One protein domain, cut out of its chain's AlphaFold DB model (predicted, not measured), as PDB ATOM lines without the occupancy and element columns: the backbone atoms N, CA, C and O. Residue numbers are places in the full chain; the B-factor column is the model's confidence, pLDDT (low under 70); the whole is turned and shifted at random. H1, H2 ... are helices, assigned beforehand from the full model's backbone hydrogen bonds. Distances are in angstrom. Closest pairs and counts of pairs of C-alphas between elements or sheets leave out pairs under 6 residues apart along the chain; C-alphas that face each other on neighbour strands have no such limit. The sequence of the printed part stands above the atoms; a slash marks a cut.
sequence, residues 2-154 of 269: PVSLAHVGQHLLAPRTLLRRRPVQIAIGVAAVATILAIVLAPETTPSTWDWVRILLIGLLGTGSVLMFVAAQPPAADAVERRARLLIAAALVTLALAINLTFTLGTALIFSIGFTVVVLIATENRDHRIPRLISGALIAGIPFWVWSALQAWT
ATOM      1  N   PRO A   2      48.688 139.800 -27.991       41.44
ATOM      2  CA  PRO A   2      47.912 141.030 -27.860       41.44
ATOM      3  C   PRO A   2      47.336 141.127 -26.441       41.44
ATOM      4  O   PRO A   2      46.662 140.215 -25.967       41.44
ATOM      5  N   VAL A   3      47.643 142.221 -25.746       47.41
ATOM      6  CA  VAL A   3      47.097 142.531 -24.420       47.41
ATOM      7  C   VAL A   3      45.636 142.937 -24.612       47.41
ATOM      8  O   VAL A   3      45.363 143.972 -25.214       47.41
ATOM      9  N   SER A   4      44.683 142.119 -24.158       58.81
ATOM     10  CA  SER A   4      43.260 142.467 -24.267       58.81
ATOM     11  C   SER A   4      42.888 143.551 -23.247       58.81
ATOM     12  O   SER A   4      43.380 143.553 -22.117       58.81
ATOM     13  N   LEU A   5      41.980 144.462 -23.616       51.38
ATOM     14  CA  LEU A   5      41.438 145.494 -22.714       51.38
ATOM     15  C   LEU A   5      40.817 144.891 -21.440       51.38
ATOM     16  O   LEU A   5      40.911 145.479 -20.367       51.38
ATOM     17  N   ALA A   6      40.252 143.685 -21.537       53.56
ATOM     18  CA  ALA A   6      39.736 142.941 -20.391       53.56
ATOM     19  C   ALA A   6      40.852 142.503 -19.421       53.56
ATOM     20  O   ALA A   6      40.661 142.544 -18.206       53.56
ATOM     21  N   HIS A   7      42.035 142.152 -19.939       55.88
ATOM     22  CA  HIS A   7      43.209 141.826 -19.127       55.88
ATOM     23  C   HIS A   7      43.745 143.071 -18.402       55.88
ATOM     24  O   HIS A   7      44.045 143.010 -17.212       55.88
ATOM     25  N   VAL A   8      43.773 144.232 -19.070       54.19
ATOM     26  CA  VAL A   8      44.101 145.523 -18.430       54.19
ATOM     27  C   VAL A   8      43.082 145.862 -17.338       54.19
ATOM     28  O   VAL A   8      43.472 146.248 -16.239       54.19
ATOM     29  N   GLY A   9      41.789 145.646 -17.595       56.03
ATOM     30  CA  GLY A   9      40.711 145.856 -16.626       56.03
ATOM     31  C   GLY A   9      40.864 145.025 -15.350       56.03
ATOM     32  O   GLY A   9      40.696 145.555 -14.256       56.03
ATOM     33  N   GLN A  10      41.246 143.751 -15.454       57.00
ATOM     34  CA  GLN A  10      41.494 142.902 -14.279       57.00
ATOM     35  C   GLN A  10      42.719 143.364 -13.472       57.00
ATOM     36  O   GLN A  10      42.664 143.391 -12.242       57.00
ATOM     37  N   HIS A  11      43.782 143.823 -14.139       54.41
ATOM     38  CA  HIS A  11      44.964 144.386 -13.473       54.41
ATOM     39  C   HIS A  11      44.706 145.764 -12.850       54.41
ATOM     40  O   HIS A  11      45.265 146.070 -11.799       54.41
ATOM     41  N   LEU A  12      43.788 146.565 -13.405       54.47
ATOM     42  CA  LEU A  12      43.301 147.801 -12.773       54.47
ATOM     43  C   LEU A  12      42.556 147.533 -11.452       54.47
ATOM     44  O   LEU A  12      42.486 148.412 -10.595       54.47
ATOM     45  N   LEU A  13      42.036 146.316 -11.257       55.69
ATOM     46  CA  LEU A  13      41.384 145.881 -10.019       55.69
ATOM     47  C   LEU A  13      42.354 145.226  -9.019       55.69
ATOM     48  O   LEU A  13      41.988 145.047  -7.857       55.69
ATOM     49  N   ALA A  14      43.593 144.915  -9.417       54.97
ATOM     50  CA  ALA A  14      44.622 144.333  -8.550       54.97
ATOM     51  C   ALA A  14      45.002 145.192  -7.317       54.97
ATOM     52  O   ALA A  14      45.229 144.616  -6.248       54.97
ATOM     53  N   PRO A  15      44.981 146.545  -7.354       57.03
ATOM     54  CA  PRO A  15      45.193 147.364  -6.164       57.03
ATOM     55  C   PRO A  15      44.084 147.235  -5.124       57.03
ATOM     56  O   PRO A  15      44.231 147.796  -4.046       57.03
ATOM     57  N   ARG A  16      42.972 146.528  -5.383       61.12
ATOM     58  CA  ARG A  16      41.881 146.371  -4.401       61.12
ATOM     59  C   ARG A  16      42.371 145.828  -3.061       61.12
ATOM     60  O   ARG A  16      41.839 146.214  -2.025       61.12
ATOM     61  N   THR A  17      43.381 144.963  -3.056       64.19
ATOM     62  CA  THR A  17      43.973 144.429  -1.819       64.19
ATOM     63  C   THR A  17      44.801 145.479  -1.073       64.19
ATOM     64  O   THR A  17      44.774 145.503   0.156       64.19
ATOM     65  N   LEU A  18      45.464 146.396  -1.786       64.12
ATOM     66  CA  LEU A  18      46.155 147.551  -1.206       64.12
ATOM     67  C   LEU A  18      45.179 148.629  -0.739       64.12
ATOM     68  O   LEU A  18      45.336 149.147   0.358       64.12
ATOM     69  N   LEU A  19      44.133 148.909  -1.516       66.75
ATOM     70  CA  LEU A  19      43.063 149.844  -1.171       66.75
ATOM     71  C   LEU A  19      42.257 149.386   0.046       66.75
ATOM     72  O   LEU A  19      41.592 150.204   0.664       66.75
ATOM     73  N   ARG A  20      42.306 148.102   0.421       70.50
ATOM     74  CA  ARG A  20      41.751 147.605   1.692       70.50
ATOM     75  C   ARG A  20      42.651 147.896   2.894       70.50
ATOM     76  O   ARG A  20      42.195 147.805   4.032       70.50
ATOM     77  N   ARG A  21      43.921 148.248   2.677       70.56
ATOM     78  CA  ARG A  21      44.838 148.613   3.759       70.56
ATOM     79  C   ARG A  21      44.530 150.045   4.195       70.56
ATOM     80  O   ARG A  21      44.781 150.989   3.451       70.56
ATOM     81  N   ARG A  22      44.048 150.210   5.432       68.12
ATOM     82  CA  ARG A  22      43.851 151.518   6.095       68.12
ATOM     83  C   ARG A  22      44.978 152.538   5.838       68.12
ATOM     84  O   ARG A  22      44.648 153.661   5.480       68.12
ATOM     85  N   PRO A  23      46.276 152.192   5.963       66.00
ATOM     86  CA  PRO A  23      47.371 153.117   5.653       66.00
ATOM     87  C   PRO A  23      47.299 153.752   4.255       66.00
ATOM     88  O   PRO A  23      47.469 154.958   4.100       66.00
ATOM     89  N   VAL A  24      46.986 152.940   3.243       72.31
ATOM     90  CA  VAL A  24      46.875 153.374   1.846       72.31
ATOM     91  C   VAL A  24      45.648 154.264   1.658       72.31
ATOM     92  O   VAL A  24      45.739 155.298   1.006       72.31
ATOM     93  N   GLN A  25      44.518 153.903   2.272       74.75
ATOM     94  CA  GLN A  25      43.302 154.726   2.245       74.75
ATOM     95  C   GLN A  25      43.541 156.110   2.852       74.75
ATOM     96  O   GLN A  25      43.103 157.107   2.285       74.75
ATOM     97  N   ILE A  26      44.265 156.174   3.974       72.50
ATOM     98  CA  ILE A  26      44.623 157.434   4.630       72.50
ATOM     99  C   ILE A  26      45.519 158.266   3.712       72.50
ATOM    100  O   ILE A  26      45.217 159.431   3.494       72.50
ATOM    101  N   ALA A  27      46.568 157.683   3.125       73.75
ATOM    102  CA  ALA A  27      47.467 158.417   2.233       73.75
ATOM    103  C   ALA A  27      46.736 158.987   1.004       73.75
ATOM    104  O   ALA A  27      46.936 160.150   0.663       73.75
ATOM    105  N   ILE A  28      45.845 158.204   0.382       79.19
ATOM    106  CA  ILE A  28      45.001 158.665  -0.734       79.19
ATOM    107  C   ILE A  28      44.055 159.776  -0.274       79.19
ATOM    108  O   ILE A  28      43.935 160.795  -0.949       79.19
ATOM    109  N   GLY A  29      43.395 159.591   0.872       81.56
ATOM    110  CA  GLY A  29      42.495 160.589   1.442       81.56
ATOM    111  C   GLY A  29      43.217 161.905   1.715       81.56
ATOM    112  O   GLY A  29      42.730 162.961   1.324       81.56
ATOM    113  N   VAL A  30      44.415 161.843   2.298       80.12
ATOM    114  CA  VAL A  30      45.250 163.022   2.533       80.12
ATOM    115  C   VAL A  30      45.683 163.664   1.218       80.12
ATOM    116  O   VAL A  30      45.561 164.876   1.095       80.12
ATOM    117  N   ALA A  31      46.131 162.893   0.224       81.62
ATOM    118  CA  ALA A  31      46.501 163.431  -1.086       81.62
ATOM    119  C   ALA A  31      45.329 164.176  -1.746       81.62
ATOM    120  O   ALA A  31      45.499 165.276  -2.270       81.62
ATOM    121  N   ALA A  32      44.128 163.594  -1.687       85.56
ATOM    122  CA  ALA A  32      42.917 164.187  -2.240       85.56
ATOM    123  C   ALA A  32      42.536 165.482  -1.510       85.56
ATOM    124  O   ALA A  32      42.335 166.508  -2.155       85.56
ATOM    125  N   VAL A  33      42.497 165.455  -0.173       86.81
ATOM    126  CA  VAL A  33      42.197 166.637   0.648       86.81
ATOM    127  C   VAL A  33      43.236 167.731   0.420       86.81
ATOM    128  O   VAL A  33      42.862 168.871   0.182       86.81
ATOM    129  N   ALA A  34      44.525 167.391   0.414       85.38
ATOM    130  CA  ALA A  34      45.608 168.335   0.159       85.38
ATOM    131  C   ALA A  34      45.518 168.957  -1.239       85.38
ATOM    132  O   ALA A  34      45.750 170.151  -1.381       85.38
ATOM    133  N   THR A  35      45.134 168.181  -2.258       88.69
ATOM    134  CA  THR A  35      44.939 168.701  -3.621       88.69
ATOM    135  C   THR A  35      43.779 169.685  -3.667       88.69
ATOM    136  O   THR A  35      43.925 170.771  -4.213       88.69
ATOM    137  N   ILE A  36      42.641 169.342  -3.057       89.62
ATOM    138  CA  ILE A  36      41.472 170.229  -3.009       89.62
ATOM    139  C   ILE A  36      41.805 171.508  -2.237       89.62
ATOM    140  O   ILE A  36      41.549 172.598  -2.738       89.62
ATOM    141  N   LEU A  37      42.411 171.383  -1.053       86.81
ATOM    142  CA  LEU A  37      42.831 172.533  -0.254       86.81
ATOM    143  C   LEU A  37      43.831 173.402  -1.012       86.81
ATOM    144  O   LEU A  37      43.680 174.614  -1.006       86.81
ATOM    145  N   ALA A  38      44.797 172.812  -1.717       88.06
ATOM    146  CA  ALA A  38      45.742 173.576  -2.520       88.06
ATOM    147  C   ALA A  38      45.050 174.353  -3.649       88.06
ATOM    148  O   ALA A  38      45.446 175.478  -3.916       88.06
ATOM    149  N   ILE A  39      44.011 173.811  -4.292       88.88
ATOM    150  CA  ILE A  39      43.259 174.565  -5.309       88.88
ATOM    151  C   ILE A  39      42.466 175.708  -4.659       88.88
ATOM    152  O   ILE A  39      42.468 176.822  -5.169       88.88
ATOM    153  N   VAL A  40      41.787 175.440  -3.538       89.75
ATOM    154  CA  VAL A  40      40.926 176.421  -2.849       89.75
ATOM    155  C   VAL A  40      41.731 177.557  -2.220       89.75
ATOM    156  O   VAL A  40      41.266 178.691  -2.205       89.75
ATOM    157  N   LEU A  41      42.918 177.251  -1.697       86.75
ATOM    158  CA  LEU A  41      43.800 178.204  -1.024       86.75
ATOM    159  C   LEU A  41      44.809 178.854  -1.980       86.75
ATOM    160  O   LEU A  41      45.713 179.531  -1.514       86.75
ATOM    161  N   ALA A  42      44.703 178.629  -3.294       85.06
ATOM    162  CA  ALA A  42      45.603 179.253  -4.254       85.06
ATOM    163  C   ALA A  42      45.385 180.782  -4.264       85.06
ATOM    164  O   ALA A  42      44.298 181.235  -4.641       85.06
ATOM    165  N   PRO A  43      46.385 181.586  -3.863       80.38
ATOM    166  CA  PRO A  43      46.213 183.022  -3.692       80.38
ATOM    167  C   PRO A  43      45.924 183.698  -5.029       80.38
ATOM    168  O   PRO A  43      46.498 183.334  -6.053       80.38
ATOM    169  N   GLU A  44      45.017 184.678  -5.007       79.12
ATOM    170  CA  GLU A  44      44.726 185.585  -6.130       79.12
ATOM    171  C   GLU A  44      44.347 184.896  -7.458       79.12
ATOM    172  O   GLU A  44      44.386 185.512  -8.523       79.12
ATOM    173  N   THR A  45      43.924 183.629  -7.413       80.12
ATOM    174  CA  THR A  45      43.518 182.875  -8.604       80.12
ATOM    175  C   THR A  45      42.074 182.408  -8.514       80.12
ATOM    176  O   THR A  45      41.600 181.925  -7.490       80.12
ATOM    177  N   THR A  46      41.356 182.522  -9.630       85.69
ATOM    178  CA  THR A  46      40.034 181.914  -9.812       85.69
ATOM    179  C   THR A  46      40.159 180.780 -10.829       85.69
ATOM    180  O   THR A  46      40.018 181.031 -12.030       85.69
ATOM    181  N   PRO A  47      40.476 179.546 -10.390       88.00
ATOM    182  CA  PRO A  47      40.676 178.422 -11.297       88.00
ATOM    183  C   PRO A  47      39.412 178.143 -12.111       88.00
ATOM    184  O   PRO A  47      38.308 178.044 -11.568       88.00
ATOM    185  N   SER A  48      39.572 177.979 -13.423       92.06
ATOM    186  CA  SER A  48      38.468 177.599 -14.301       92.06
ATOM    187  C   SER A  48      38.024 176.160 -14.021       92.06
ATOM    188  O   SER A  48      38.799 175.335 -13.530       92.06
ATOM    189  N   THR A  49      36.796 175.796 -14.408       92.31
ATOM    190  CA  THR A  49      36.310 174.404 -14.314       92.31
ATOM    191  C   THR A  49      37.269 173.414 -14.984       92.31
ATOM    192  O   THR A  49      37.431 172.284 -14.526       92.31
ATOM    193  N   TRP A  50      37.942 173.834 -16.058       93.38
ATOM    194  CA  TRP A  50      38.908 172.995 -16.757       93.38
ATOM    195  C   TRP A  50      40.219 172.812 -15.980       93.38
ATOM    196  O   TRP A  50      40.809 171.734 -16.033       93.38
ATOM    197  N   ASP A  51      40.657 173.810 -15.210       92.25
ATOM    198  CA  ASP A  51      41.823 173.684 -14.321       92.25
ATOM    199  C   ASP A  51      41.557 172.668 -13.215       92.25
ATOM    200  O   ASP A  51      42.373 171.773 -12.997       92.25
ATOM    201  N   TRP A  52      40.369 172.727 -12.606       93.00
ATOM    202  CA  TRP A  52      39.912 171.732 -11.635       93.00
ATOM    203  C   TRP A  52      39.966 170.316 -12.203       93.00
ATOM    204  O   TRP A  52      40.565 169.427 -11.598       93.00
ATOM    205  N   VAL A  53      39.376 170.104 -13.383       94.19
ATOM    206  CA  VAL A  53      39.358 168.786 -14.031       94.19
ATOM    207  C   VAL A  53      40.777 168.295 -14.305       94.19
ATOM    208  O   VAL A  53      41.096 167.155 -13.973       94.19
ATOM    209  N   ARG A  54      41.649 169.144 -14.864       94.19
ATOM    210  CA  ARG A  54      43.039 168.778 -15.171       94.19
ATOM    211  C   ARG A  54      43.835 168.435 -13.915       94.19
ATOM    212  O   ARG A  54      44.479 167.390 -13.889       94.19
ATOM    213  N   ILE A  55      43.775 169.268 -12.877       93.38
ATOM    214  CA  ILE A  55      44.521 169.062 -11.628       93.38
ATOM    215  C   ILE A  55      44.031 167.795 -10.920       93.38
ATOM    216  O   ILE A  55      44.838 166.933 -10.574       93.38
ATOM    217  N   LEU A  56      42.715 167.610 -10.773       93.62
ATOM    218  CA  LEU A  56      42.164 166.403 -10.149       93.62
ATOM    219  C   LEU A  56      42.507 165.138 -10.946       93.62
ATOM    220  O   LEU A  56      42.844 164.111 -10.354       93.62
ATOM    221  N   LEU A  57      42.480 165.209 -12.280       93.75
ATOM    222  CA  LEU A  57      42.870 164.097 -13.142       93.75
ATOM    223  C   LEU A  57      44.358 163.756 -12.990       93.75
ATOM    224  O   LEU A  57      44.691 162.583 -12.840       93.75
ATOM    225  N   ILE A  58      45.251 164.750 -12.968       92.38
ATOM    226  CA  ILE A  58      46.686 164.532 -12.724       92.38
ATOM    227  C   ILE A  58      46.902 163.889 -11.349       92.38
ATOM    228  O   ILE A  58      47.638 162.907 -11.247       92.38
ATOM    229  N   GLY A  59      46.230 164.386 -10.304       88.31
ATOM    230  CA  GLY A  59      46.301 163.820  -8.956       88.31
ATOM    231  C   GLY A  59      45.834 162.362  -8.904       88.31
ATOM    232  O   GLY A  59      46.501 161.514  -8.305       88.31
ATOM    233  N   LEU A  60      44.734 162.039  -9.593       90.31
ATOM    234  CA  LEU A  60      44.212 160.675  -9.710       90.31
ATOM    235  C   LEU A  60      45.192 159.749 -10.443       90.31
ATOM    236  O   LEU A  60      45.474 158.650  -9.963       90.31
ATOM    237  N   LEU A  61      45.728 160.190 -11.583       91.56
ATOM    238  CA  LEU A  61      46.686 159.424 -12.384       91.56
ATOM    239  C   LEU A  61      48.005 159.206 -11.633       91.56
ATOM    240  O   LEU A  61      48.516 158.087 -11.608       91.56
ATOM    241  N   GLY A  62      48.525 160.244 -10.973       88.50
ATOM    242  CA  GLY A  62      49.725 160.170 -10.140       88.50
ATOM    243  C   GLY A  62      49.544 159.200  -8.974       88.50
ATOM    244  O   GLY A  62      50.344 158.282  -8.801       88.50
ATOM    245  N   THR A  63      48.438 159.324  -8.235       85.69
ATOM    246  CA  THR A  63      48.103 158.409  -7.131       85.69
ATOM    247  C   THR A  63      47.961 156.972  -7.632       85.69
ATOM    248  O   THR A  63      48.549 156.053  -7.062       85.69
ATOM    249  N   GLY A  64      47.236 156.762  -8.735       85.81
ATOM    250  CA  GLY A  64      47.089 155.452  -9.367       85.81
ATOM    251  C   GLY A  64      48.429 154.845  -9.791       85.81
ATOM    252  O   GLY A  64      48.654 153.654  -9.580       85.81
ATOM    253  N   SER A  65      49.343 155.661 -10.322       87.75
ATOM    254  CA  SER A  65      50.690 155.227 -10.696       87.75
ATOM    255  C   SER A  65      51.497 154.754  -9.483       87.75
ATOM    256  O   SER A  65      52.032 153.643  -9.511       87.75
ATOM    257  N   VAL A  66      51.505 155.522  -8.385       83.38
ATOM    258  CA  VAL A  66      52.171 155.118  -7.132       83.38
ATOM    259  C   VAL A  66      51.587 153.808  -6.605       83.38
ATOM    260  O   VAL A  66      52.338 152.904  -6.243       83.38
ATOM    261  N   LEU A  67      50.259 153.651  -6.607       81.19
ATOM    262  CA  LEU A  67      49.610 152.421  -6.142       81.19
ATOM    263  C   LEU A  67      50.001 151.201  -6.979       81.19
ATOM    264  O   LEU A  67      50.279 150.144  -6.416       81.19
ATOM    265  N   MET A  68      50.043 151.340  -8.305       83.06
ATOM    266  CA  MET A  68      50.468 150.265  -9.208       83.06
ATOM    267  C   MET A  68      51.944 149.923  -9.026       83.06
ATOM    268  O   MET A  68      52.307 148.746  -9.016       83.06
ATOM    269  N   PHE A  69      52.785 150.935  -8.824       82.81
ATOM    270  CA  PHE A  69      54.202 150.747  -8.551       82.81
ATOM    271  C   PHE A  69      54.432 150.018  -7.220       82.81
ATOM    272  O   PHE A  69      55.164 149.032  -7.182       82.81
ATOM    273  N   VAL A  70      53.755 150.436  -6.145       78.25
ATOM    274  CA  VAL A  70      53.803 149.761  -4.837       78.25
ATOM    275  C   VAL A  70      53.262 148.334  -4.938       78.25
ATOM    276  O   VAL A  70      53.859 147.413  -4.388       78.25
ATOM    277  N   ALA A  71      52.182 148.115  -5.692       74.50
ATOM    278  CA  ALA A  71      51.652 146.776  -5.951       74.50
ATOM    279  C   ALA A  71      52.642 145.883  -6.706       74.50
ATOM    280  O   ALA A  71      52.598 144.666  -6.560       74.50
ATOM    281  N   ALA A  72      53.520 146.447  -7.532       78.19
ATOM    282  CA  ALA A  72      54.514 145.688  -8.281       78.19
ATOM    283  C   ALA A  72      55.729 145.255  -7.436       78.19
ATOM    284  O   ALA A  72      56.576 144.507  -7.932       78.19
ATOM    285  N   GLN A  73      55.850 145.723  -6.188       75.81
ATOM    286  CA  GLN A  73      56.975 145.370  -5.324       75.81
ATOM    287  C   GLN A  73      56.836 143.941  -4.754       75.81
ATOM    288  O   GLN A  73      55.727 143.500  -4.434       75.81
ATOM    289  N   PRO A  74      57.949 143.193  -4.625       62.28
ATOM    290  CA  PRO A  74      57.949 141.862  -4.015       62.28
ATOM    291  C   PRO A  74      57.537 141.906  -2.528       62.28
ATOM    292  O   PRO A  74      57.683 142.950  -1.891       62.28
ATOM    293  N   PRO A  75      57.031 140.791  -1.950       56.09
ATOM    294  CA  PRO A  75      57.042 139.416  -2.482       56.09
ATOM    295  C   PRO A  75      55.775 138.989  -3.255       56.09
ATOM    296  O   PRO A  75      55.633 137.821  -3.592       56.09
ATOM    297  N   ALA A  76      54.833 139.897  -3.523       54.97
ATOM    298  CA  ALA A  76      53.440 139.521  -3.782       54.97
ATOM    299  C   ALA A  76      53.025 139.293  -5.254       54.97
ATOM    300  O   ALA A  76      51.838 139.070  -5.486       54.97
ATOM    301  N   ALA A  77      53.919 139.399  -6.244       60.75
ATOM    302  CA  ALA A  77      53.532 139.362  -7.662       60.75
ATOM    303  C   ALA A  77      54.445 138.469  -8.513       60.75
ATOM    304  O   ALA A  77      55.669 138.631  -8.493       60.75
ATOM    305  N   ASP A  78      53.835 137.603  -9.326       76.06
ATOM    306  CA  ASP A  78      54.518 136.855 -10.383       76.06
ATOM    307  C   ASP A  78      55.213 137.812 -11.364       76.06
ATOM    308  O   ASP A  78      54.765 138.939 -11.588       76.06
ATOM    309  N   ALA A  79      56.298 137.372 -12.011       78.75
ATOM    310  CA  ALA A  79      57.105 138.229 -12.891       78.75
ATOM    311  C   ALA A  79      56.288 138.899 -14.021       78.75
ATOM    312  O   ALA A  79      56.544 140.052 -14.382       78.75
ATOM    313  N   VAL A  80      55.281 138.198 -14.552       79.19
ATOM    314  CA  VAL A  80      54.370 138.711 -15.590       79.19
ATOM    315  C   VAL A  80      53.444 139.792 -15.029       79.19
ATOM    316  O   VAL A  80      53.294 140.856 -15.631       79.19
ATOM    317  N   GLU A  81      52.869 139.555 -13.852       75.44
ATOM    318  CA  GLU A  81      51.971 140.493 -13.180       75.44
ATOM    319  C   GLU A  81      52.719 141.749 -12.717       75.44
ATOM    320  O   GLU A  81      52.262 142.873 -12.928       75.44
ATOM    321  N   ARG A  82      53.930 141.575 -12.179       79.19
ATOM    322  CA  ARG A  82      54.842 142.669 -11.840       79.19
ATOM    323  C   ARG A  82      55.130 143.551 -13.053       79.19
ATOM    324  O   ARG A  82      55.026 144.773 -12.958       79.19
ATOM    325  N   ARG A  83      55.455 142.950 -14.203       83.00
ATOM    326  CA  ARG A  83      55.710 143.693 -15.446       83.00
ATOM    327  C   ARG A  83      54.471 144.456 -15.914       83.00
ATOM    328  O   ARG A  83      54.597 145.617 -16.291       83.00
ATOM    329  N   ALA A  84      53.289 143.842 -15.862       80.06
ATOM    330  CA  ALA A  84      52.035 144.502 -16.228       80.06
ATOM    331  C   ALA A  84      51.743 145.717 -15.330       80.06
ATOM    332  O   ALA A  84      51.464 146.801 -15.839       80.06
ATOM    333  N   ARG A  85      51.891 145.574 -14.006       82.62
ATOM    334  CA  ARG A  85      51.688 146.665 -13.035       82.62
ATOM    335  C   ARG A  85      52.662 147.827 -13.248       82.62
ATOM    336  O   ARG A  85      52.237 148.977 -13.230       82.62
ATOM    337  N   LEU A  86      53.940 147.546 -13.521       85.75
ATOM    338  CA  LEU A  86      54.930 148.587 -13.833       85.75
ATOM    339  C   LEU A  86      54.624 149.313 -15.148       85.75
ATOM    340  O   LEU A  86      54.763 150.530 -15.210       85.75
ATOM    341  N   LEU A  87      54.173 148.596 -16.183       87.25
ATOM    342  CA  LEU A  87      53.758 149.217 -17.445       87.25
ATOM    343  C   LEU A  87      52.532 150.119 -17.259       87.25
ATOM    344  O   LEU A  87      52.502 151.219 -17.806       87.25
ATOM    345  N   ILE A  88      51.552 149.693 -16.457       85.50
ATOM    346  CA  ILE A  88      50.391 150.525 -16.113       85.50
ATOM    347  C   ILE A  88      50.845 151.754 -15.315       85.50
ATOM    348  O   ILE A  88      50.444 152.866 -15.648       85.50
ATOM    349  N   ALA A  89      51.714 151.589 -14.310       87.44
ATOM    350  CA  ALA A  89      52.262 152.709 -13.545       87.44
ATOM    351  C   ALA A  89      52.971 153.727 -14.459       87.44
ATOM    352  O   ALA A  89      52.704 154.928 -14.363       87.44
ATOM    353  N   ALA A  90      53.808 153.243 -15.381       89.62
ATOM    354  CA  ALA A  90      54.510 154.060 -16.366       89.62
ATOM    355  C   ALA A  90      53.538 154.795 -17.305       89.62
ATOM    356  O   ALA A  90      53.700 155.990 -17.547       89.62
ATOM    357  N   ALA A  91      52.495 154.121 -17.796       91.69
ATOM    358  CA  ALA A  91      51.479 154.743 -18.641       91.69
ATOM    359  C   ALA A  91      50.708 155.846 -17.898       91.69
ATOM    360  O   ALA A  91      50.522 156.936 -18.439       91.69
ATOM    361  N   LEU A  92      50.314 155.596 -16.645       93.06
ATOM    362  CA  LEU A  92      49.593 156.562 -15.813       93.06
ATOM    363  C   LEU A  92      50.431 157.812 -15.522       93.06
ATOM    364  O   LEU A  92      49.930 158.921 -15.694       93.06
ATOM    365  N   VAL A  93      51.702 157.658 -15.127       92.00
ATOM    366  CA  VAL A  93      52.573 158.818 -14.865       92.00
ATOM    367  C   VAL A  93      52.907 159.571 -16.151       92.00
ATOM    368  O   VAL A  93      52.936 160.796 -16.145       92.00
ATOM    369  N   THR A  94      53.080 158.870 -17.276       93.69
ATOM    370  CA  THR A  94      53.318 159.514 -18.577       93.69
ATOM    371  C   THR A  94      52.110 160.344 -19.002       93.69
ATOM    372  O   THR A  94      52.270 161.482 -19.436       93.69
ATOM    373  N   LEU A  95      50.895 159.816 -18.824       95.31
ATOM    374  CA  LEU A  95      49.668 160.561 -19.094       95.31
ATOM    375  C   LEU A  95      49.517 161.758 -18.145       95.31
ATOM    376  O   LEU A  95      49.184 162.850 -18.596       95.31
ATOM    377  N   ALA A  96      49.813 161.578 -16.854       92.88
ATOM    378  CA  ALA A  96      49.808 162.662 -15.876       92.88
ATOM    379  C   ALA A  96      50.772 163.786 -16.287       92.88
ATOM    380  O   ALA A  96      50.376 164.947 -16.305       92.88
ATOM    381  N   LEU A  97      52.003 163.444 -16.683       92.62
ATOM    382  CA  LEU A  97      53.008 164.392 -17.173       92.62
ATOM    383  C   LEU A  97      52.565 165.089 -18.463       92.62
ATOM    384  O   LEU A  97      52.707 166.304 -18.564       92.62
ATOM    385  N   ALA A  98      51.979 164.360 -19.417       94.25
ATOM    386  CA  ALA A  98      51.467 164.936 -20.658       94.25
ATOM    387  C   ALA A  98      50.364 165.976 -20.401       94.25
ATOM    388  O   ALA A  98      50.374 167.047 -21.006       94.25
ATOM    389  N   ILE A  99      49.450 165.702 -19.465       93.56
ATOM    390  CA  ILE A  99      48.428 166.676 -19.053       93.56
ATOM    391  C   ILE A  99      49.087 167.850 -18.314       93.56
ATOM    392  O   ILE A  99      48.721 168.999 -18.544       93.56
ATOM    393  N   ASN A 100      50.092 167.595 -17.472       90.19
ATOM    394  CA  ASN A 100      50.810 168.636 -16.730       90.19
ATOM    395  C   ASN A 100      51.537 169.630 -17.650       90.19
ATOM    396  O   ASN A 100      51.549 170.827 -17.372       90.19
ATOM    397  N   LEU A 101      52.079 169.149 -18.775       92.50
ATOM    398  CA  LEU A 101      52.707 169.983 -19.805       92.50
ATOM    399  C   LEU A 101      51.734 170.978 -20.455       92.50
ATOM    400  O   LEU A 101      52.182 171.963 -21.032       92.50
ATOM    401  N   THR A 102      50.416 170.766 -20.336       93.62
ATOM    402  CA  THR A 102      49.408 171.741 -20.794       93.62
ATOM    403  C   THR A 102      49.319 172.985 -19.908       93.62
ATOM    404  O   THR A 102      48.679 173.956 -20.306       93.62
ATOM    405  N   PHE A 103      49.930 172.963 -18.716       91.25
ATOM    406  CA  PHE A 103      50.151 174.159 -17.906       91.25
ATOM    407  C   PHE A 103      51.480 174.801 -18.306       91.25
ATOM    408  O   PHE A 103      51.482 175.816 -18.994       91.25
ATOM    409  N   THR A 104      52.609 174.200 -17.914       90.56
ATOM    410  CA  THR A 104      53.957 174.636 -18.308       90.56
ATOM    411  C   THR A 104      54.960 173.476 -18.230       90.56
ATOM    412  O   THR A 104      54.685 172.412 -17.673       90.56
ATOM    413  N   LEU A 105      56.180 173.685 -18.735       89.38
ATOM    414  CA  LEU A 105      57.287 172.751 -18.502       89.38
ATOM    415  C   LEU A 105      57.691 172.696 -17.015       89.38
ATOM    416  O   LEU A 105      58.004 171.623 -16.496       89.38
ATOM    417  N   GLY A 106      57.663 173.838 -16.321       86.25
ATOM    418  CA  GLY A 106      58.054 173.938 -14.913       86.25
ATOM    419  C   GLY A 106      57.143 173.127 -13.992       86.25
ATOM    420  O   GLY A 106      57.623 172.415 -13.113       86.25
ATOM    421  N   THR A 107      55.834 173.147 -14.241       88.50
ATOM    422  CA  THR A 107      54.846 172.385 -13.457       88.50
ATOM    423  C   THR A 107      55.026 170.884 -13.616       88.50
ATOM    424  O   THR A 107      54.977 170.145 -12.632       88.50
ATOM    425  N   ALA A 108      55.304 170.435 -14.844       88.12
ATOM    426  CA  ALA A 108      55.615 169.041 -15.128       88.12
ATOM    427  C   ALA A 108      56.908 168.591 -14.425       88.12
ATOM    428  O   ALA A 108      56.960 167.481 -13.894       88.12
ATOM    429  N   LEU A 109      57.925 169.457 -14.363       87.00
ATOM    430  CA  LEU A 109      59.181 169.179 -13.667       87.00
ATOM    431  C   LEU A 109      58.983 169.070 -12.148       87.00
ATOM    432  O   LEU A 109      59.429 168.094 -11.546       87.00
ATOM    433  N   ILE A 110      58.251 170.009 -11.540       87.06
ATOM    434  CA  ILE A 110      57.921 169.985 -10.104       87.06
ATOM    435  C   ILE A 110      57.124 168.725  -9.754       87.06
ATOM    436  O   ILE A 110      57.457 168.031  -8.792       87.06
ATOM    437  N   PHE A 111      56.123 168.380 -10.566       87.62
ATOM    438  CA  PHE A 111      55.362 167.145 -10.394       87.62
ATOM    439  C   PHE A 111      56.251 165.901 -10.492       87.62
ATOM    440  O   PHE A 111      56.132 165.008  -9.661       87.62
ATOM    441  N   SER A 112      57.158 165.843 -11.471       86.75
ATOM    442  CA  SER A 112      58.077 164.713 -11.656       86.75
ATOM    443  C   SER A 112      59.015 164.523 -10.457       86.75
ATOM    444  O   SER A 112      59.189 163.402  -9.971       86.75
ATOM    445  N   ILE A 113      59.572 165.619  -9.927       84.00
ATOM    446  CA  ILE A 113      60.426 165.593  -8.731       84.00
ATOM    447  C   ILE A 113      59.615 165.123  -7.520       84.00
ATOM    448  O   ILE A 113      60.016 164.172  -6.850       84.00
ATOM    449  N   GLY A 114      58.449 165.730  -7.272       81.12
ATOM    450  CA  GLY A 114      57.571 165.348  -6.164       81.12
ATOM    451  C   GLY A 114      57.133 163.884  -6.248       81.12
ATOM    452  O   GLY A 114      57.206 163.152  -5.262       81.12
ATOM    453  N   PHE A 115      56.760 163.419  -7.442       82.88
ATOM    454  CA  PHE A 115      56.424 162.022  -7.702       82.88
ATOM    455  C   PHE A 115      57.602 161.088  -7.407       82.88
ATOM    456  O   PHE A 115      57.424 160.076  -6.733       82.88
ATOM    457  N   THR A 116      58.811 161.439  -7.854       82.75
ATOM    458  CA  THR A 116      60.028 160.647  -7.606       82.75
ATOM    459  C   THR A 116      60.310 160.515  -6.112       82.75
ATOM    460  O   THR A 116      60.571 159.411  -5.636       82.75
ATOM    461  N   VAL A 117      60.189 161.611  -5.358       78.00
ATOM    462  CA  VAL A 117      60.349 161.614  -3.897       78.00
ATOM    463  C   VAL A 117      59.311 160.706  -3.234       78.00
ATOM    464  O   VAL A 117      59.667 159.859  -2.418       78.00
ATOM    465  N   VAL A 118      58.035 160.812  -3.620       78.62
ATOM    466  CA  VAL A 118      56.965 159.955  -3.080       78.62
ATOM    467  C   VAL A 118      57.216 158.479  -3.393       78.62
ATOM    468  O   VAL A 118      57.033 157.633  -2.518       78.62
ATOM    469  N   VAL A 119      57.658 158.156  -4.610       77.69
ATOM    470  CA  VAL A 119      57.999 156.785  -5.010       77.69
ATOM    471  C   VAL A 119      59.185 156.254  -4.206       77.69
ATOM    472  O   VAL A 119      59.108 155.131  -3.711       77.69
ATOM    473  N   LEU A 120      60.240 157.050  -4.017       73.38
ATOM    474  CA  LEU A 120      61.414 156.667  -3.230       73.38
ATOM    475  C   LEU A 120      61.030 156.380  -1.770       73.38
ATOM    476  O   LEU A 120      61.305 155.295  -1.253       73.38
ATOM    477  N   ILE A 121      60.249 157.269  -1.153       71.69
ATOM    478  CA  ILE A 121      59.710 157.062   0.199       71.69
ATOM    479  C   ILE A 121      58.818 155.808   0.254       71.69
ATOM    480  O   ILE A 121      58.842 155.052   1.229       71.69
ATOM    481  N   ALA A 122      58.016 155.557  -0.782       70.62
ATOM    482  CA  ALA A 122      57.172 154.369  -0.852       70.62
ATOM    483  C   ALA A 122      57.994 153.072  -0.976       70.62
ATOM    484  O   ALA A 122      57.547 152.036  -0.483       70.62
ATOM    485  N   THR A 123      59.186 153.112  -1.586       69.75
ATOM    486  CA  THR A 123      60.091 151.950  -1.660       69.75
ATOM    487  C   THR A 123      60.826 151.650  -0.360       69.75
ATOM    488  O   THR A 123      61.044 150.476  -0.055       69.75
ATOM    489  N   GLU A 124      61.196 152.676   0.404       63.78
ATOM    490  CA  GLU A 124      61.971 152.521   1.642       63.78
ATOM    491  C   GLU A 124      61.120 151.995   2.806       63.78
ATOM    492  O   GLU A 124      61.608 151.255   3.657       63.78
ATOM    493  N   ASN A 125      59.814 152.276   2.818       61.09
ATOM    494  CA  ASN A 125      58.890 151.806   3.856       61.09
ATOM    495  C   ASN A 125      58.452 150.332   3.649       61.09
ATOM    496  O   ASN A 125      57.258 150.028   3.530       61.09
ATOM    497  N   ARG A 126      59.417 149.399   3.623       51.66
ATOM    498  CA  ARG A 126      59.196 147.949   3.427       51.66
ATOM    499  C   ARG A 126      58.300 147.287   4.486       51.66
ATOM    500  O   ARG A 126      57.653 146.292   4.173       51.66
ATOM    501  N   ASP A 127      58.133 147.881   5.666       51.81
ATOM    502  CA  ASP A 127      57.392 147.279   6.792       51.81
ATOM    503  C   ASP A 127      55.866 147.455   6.764       51.81
ATOM    504  O   ASP A 127      55.195 147.373   7.794       51.81
ATOM    505  N   HIS A 128      55.269 147.748   5.606       48.81
ATOM    506  CA  HIS A 128      53.822 148.005   5.472       48.81
ATOM    507  C   HIS A 128      53.284 149.159   6.352       48.81
ATOM    508  O   HIS A 128      52.075 149.402   6.386       48.81
ATOM    509  N   ARG A 129      54.168 149.912   7.018       49.28
ATOM    510  CA  ARG A 129      53.880 151.116   7.805       49.28
ATOM    511  C   ARG A 129      54.022 152.366   6.939       49.28
ATOM    512  O   ARG A 129      54.729 153.301   7.284       49.28
ATOM    513  N   ILE A 130      53.340 152.393   5.803       54.88
ATOM    514  CA  ILE A 130      53.220 153.622   5.015       54.88
ATOM    515  C   ILE A 130      51.945 154.325   5.456       54.88
ATOM    516  O   ILE A 130      50.884 153.851   5.071       54.88
ATOM    517  N   PRO A 131      51.976 155.410   6.250       54.56
ATOM    518  CA  PRO A 131      50.961 156.414   5.919       54.56
ATOM    519  C   PRO A 131      51.341 157.884   6.088       54.56
ATOM    520  O   PRO A 131      50.719 158.694   5.422       54.56
ATOM    521  N   ARG A 132      52.299 158.283   6.931       56.47
ATOM    522  CA  ARG A 132      52.284 159.668   7.447       56.47
ATOM    523  C   ARG A 132      53.440 160.566   7.008       56.47
ATOM    524  O   ARG A 132      53.177 161.709   6.659       56.47
ATOM    525  N   LEU A 133      54.656 160.041   6.846       55.25
ATOM    526  CA  LEU A 133      55.732 160.787   6.166       55.25
ATOM    527  C   LEU A 133      55.418 161.020   4.678       55.25
ATOM    528  O   LEU A 133      55.733 162.076   4.142       55.25
ATOM    529  N   ILE A 134      54.684 160.096   4.040       63.19
ATOM    530  CA  ILE A 134      54.109 160.333   2.708       63.19
ATOM    531  C   ILE A 134      53.049 161.437   2.768       63.19
ATOM    532  O   ILE A 134      53.086 162.336   1.943       63.19
ATOM    533  N   SER A 135      52.147 161.432   3.753       62.66
ATOM    534  CA  SER A 135      51.168 162.514   3.926       62.66
ATOM    535  C   SER A 135      51.814 163.884   4.150       62.66
ATOM    536  O   SER A 135      51.367 164.854   3.547       62.66
ATOM    537  N   GLY A 136      52.877 163.968   4.954       61.03
ATOM    538  CA  GLY A 136      53.629 165.208   5.168       61.03
ATOM    539  C   GLY A 136      54.348 165.683   3.904       61.03
ATOM    540  O   GLY A 136      54.217 166.844   3.522       61.03
ATOM    541  N   ALA A 137      55.026 164.774   3.195       65.94
ATOM    542  CA  ALA A 137      55.675 165.084   1.920       65.94
ATOM    543  C   ALA A 137      54.664 165.514   0.842       65.94
ATOM    544  O   ALA A 137      54.930 166.434   0.074       65.94
ATOM    545  N   LEU A 138      53.484 164.889   0.811       69.31
ATOM    546  CA  LEU A 138      52.395 165.260  -0.087       69.31
ATOM    547  C   LEU A 138      51.817 166.630   0.268       69.31
ATOM    548  O   LEU A 138      51.569 167.418  -0.631       69.31
ATOM    549  N   ILE A 139      51.640 166.959   1.546       65.00
ATOM    550  CA  ILE A 139      51.095 168.263   1.946       65.00
ATOM    551  C   ILE A 139      52.080 169.401   1.716       65.00
ATOM    552  O   ILE A 139      51.649 170.505   1.421       65.00
ATOM    553  N   ALA A 140      53.385 169.147   1.769       67.06
ATOM    554  CA  ALA A 140      54.360 170.139   1.339       67.06
ATOM    555  C   ALA A 140      54.459 170.227  -0.193       67.06
ATOM    556  O   ALA A 140      54.489 171.321  -0.744       67.06
ATOM    557  N   GLY A 141      54.487 169.091  -0.899       77.50
ATOM    558  CA  GLY A 141      54.729 169.044  -2.346       77.50
ATOM    559  C   GLY A 141      53.516 169.364  -3.227       77.50
ATOM    560  O   GLY A 141      53.680 169.917  -4.315       77.50
ATOM    561  N   ILE A 142      52.298 169.039  -2.783       85.50
ATOM    562  CA  ILE A 142      51.066 169.281  -3.547       85.50
ATOM    563  C   ILE A 142      50.806 170.781  -3.732       85.50
ATOM    564  O   ILE A 142      50.589 171.162  -4.881       85.50
ATOM    565  N   PRO A 143      50.873 171.646  -2.698       85.56
ATOM    566  CA  PRO A 143      50.737 173.090  -2.881       85.56
ATOM    567  C   PRO A 143      51.731 173.639  -3.900       85.56
ATOM    568  O   PRO A 143      51.316 174.340  -4.816       85.56
ATOM    569  N   PHE A 144      53.006 173.236  -3.834       85.81
ATOM    570  CA  PHE A 144      54.002 173.637  -4.833       85.81
ATOM    571  C   PHE A 144      53.579 173.284  -6.252       85.81
ATOM    572  O   PHE A 144      53.616 174.137  -7.134       85.81
ATOM    573  N   TRP A 145      53.175 172.039  -6.492       89.62
ATOM    574  CA  TRP A 145      52.763 171.615  -7.824       89.62
ATOM    575  C   TRP A 145      51.473 172.316  -8.286       89.62
ATOM    576  O   TRP A 145      51.432 172.839  -9.402       89.62
ATOM    577  N   VAL A 146      50.439 172.352  -7.443       89.75
ATOM    578  CA  VAL A 146      49.126 172.926  -7.777       89.75
ATOM    579  C   VAL A 146      49.232 174.427  -8.014       89.75
ATOM    580  O   VAL A 146      48.750 174.914  -9.033       89.75
ATOM    581  N   TRP A 147      49.902 175.168  -7.133       91.31
ATOM    582  CA  TRP A 147      50.038 176.619  -7.278       91.31
ATOM    583  C   TRP A 147      50.948 176.970  -8.449       91.31
ATOM    584  O   TRP A 147      50.679 177.937  -9.152       91.31
ATOM    585  N   SER A 148      51.938 176.129  -8.768       88.31
ATOM    586  CA  SER A 148      52.674 176.271 -10.028       88.31
ATOM    587  C   SER A 148      51.762 176.136 -11.243       88.31
ATOM    588  O   SER A 148      51.914 176.889 -12.202       88.31
ATOM    589  N   ALA A 149      50.838 175.168 -11.228       87.75
ATOM    590  CA  ALA A 149      49.915 174.932 -12.338       87.75
ATOM    591  C   ALA A 149      48.952 176.109 -12.519       87.75
ATOM    592  O   ALA A 149      48.667 176.505 -13.646       87.75
ATOM    593  N   LEU A 150      48.521 176.701 -11.406       91.06
ATOM    594  CA  LEU A 150      47.646 177.871 -11.373       91.06
ATOM    595  C   LEU A 150      48.391 179.207 -11.525       91.06
ATOM    596  O   LEU A 150      47.744 180.243 -11.589       91.06
ATOM    597  N   GLN A 151      49.727 179.196 -11.594       86.50
ATOM    598  CA  GLN A 151      50.582 180.394 -11.550       86.50
ATOM    599  C   GLN A 151      50.394 181.254 -10.280       86.50
ATOM    600  O   GLN A 151      50.746 182.429 -10.266       86.50
ATOM    601  N   ALA A 152      49.911 180.652  -9.193       85.56
ATOM    602  CA  ALA A 152      49.652 181.280  -7.896       85.56
ATOM    603  C   ALA A 152      50.914 181.307  -7.006       85.56
ATOM    604  O   ALA A 152      50.902 180.865  -5.857       85.56
ATOM    605  N   TRP A 153      52.050 181.731  -7.563       80.00
ATOM    606  CA  TRP A 153      53.327 181.704  -6.851       80.00
ATOM    607  C   TRP A 153      53.449 182.843  -5.843       80.00
ATOM    608  O   TRP A 153      53.382 184.013  -6.207       80.00
ATOM    609  N   THR A 154      53.765 182.498  -4.597       80.38
ATOM    610  CA  THR A 154      54.165 183.460  -3.567       80.38
ATOM    611  C   THR A 154      55.545 183.112  -3.028       80.38
ATOM    612  O   THR A 154      55.947 181.947  -2.994       80.38
TER     613      THR A 154
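This is residues 2 to 154 of the 269 residues of an uncharacterized protein of Chloroflexia bacterium (UniProt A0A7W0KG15). Five long helices, H3 to H7, run up and down side by side in a closed ring, a bundle in which each runs against the one before it. H4 and H6 also meet across the ring, and the short H1 and H2 lie toward one end of the bundle, H1 near H5 and H2 near H3 and H4. The printed part has 153 residues with seven named helices, H1 to H7 in order, and no named strand; the class is all helix. It is compact, with a radius of gyration of the C-alphas of 15.7 A, and spans 49 by 36 by 22 A.

Start at H1, residues 5 to 12, which is close to but not clearly touching H5, residues 79 to 100, with closest C-alphas His 11 and Arg 85 at 7.1 A, about perpendicular at 90 degrees. Next, H2, residues 16 to 19, is close to but not clearly touching H3, residues 22 to 40; the closest C-alphas, Leu 19 and Gln 25, are 6.0 A apart. H3 and H4, residues 49 to 71, form a hairpin, touching at C-alphas Ile 28 and Thr 63, 7.1 A. H4 and H5, also a hairpin, touch at Ser 65 and Ala 89, C-alphas 4.1 A apart, opposite ways at a shallow tilt of 21 degrees. With residues 97 to 100 alone, H5 touches H6, residues 105 to 124. H7, residues 132 to 150, touches H6 at C-alphas Thr 107 and Ser 148, 5.6 A, and H3 at Ala 38 and Pro 143, 5.0 A. Every O i to N i+4 pair is within hydrogen-bond range in H1, H3, H4, H5 and H6, against 13 of 15 in H7; H2 is too short for one.

Find C-alpha 5 at (41.438, 145.494, -22.714), where H1 begins. H3 runs 26.6 A, H4 32.7 A, H5 31.3 A, H6 28.9 A and H7 26.6 A, ending at C-alpha 150, (47.646, 177.871, -11.373). Look near residue 140 for a kink of 27 degrees in H7.

The C-alphas farthest apart, Glu 44 and Asp 78, are 49.9 A from each other. The printed part has no cut and no long link. Confidence is under 70 at residues 2 to 19, 22 to 23, 74 to 77 and 123 to 140.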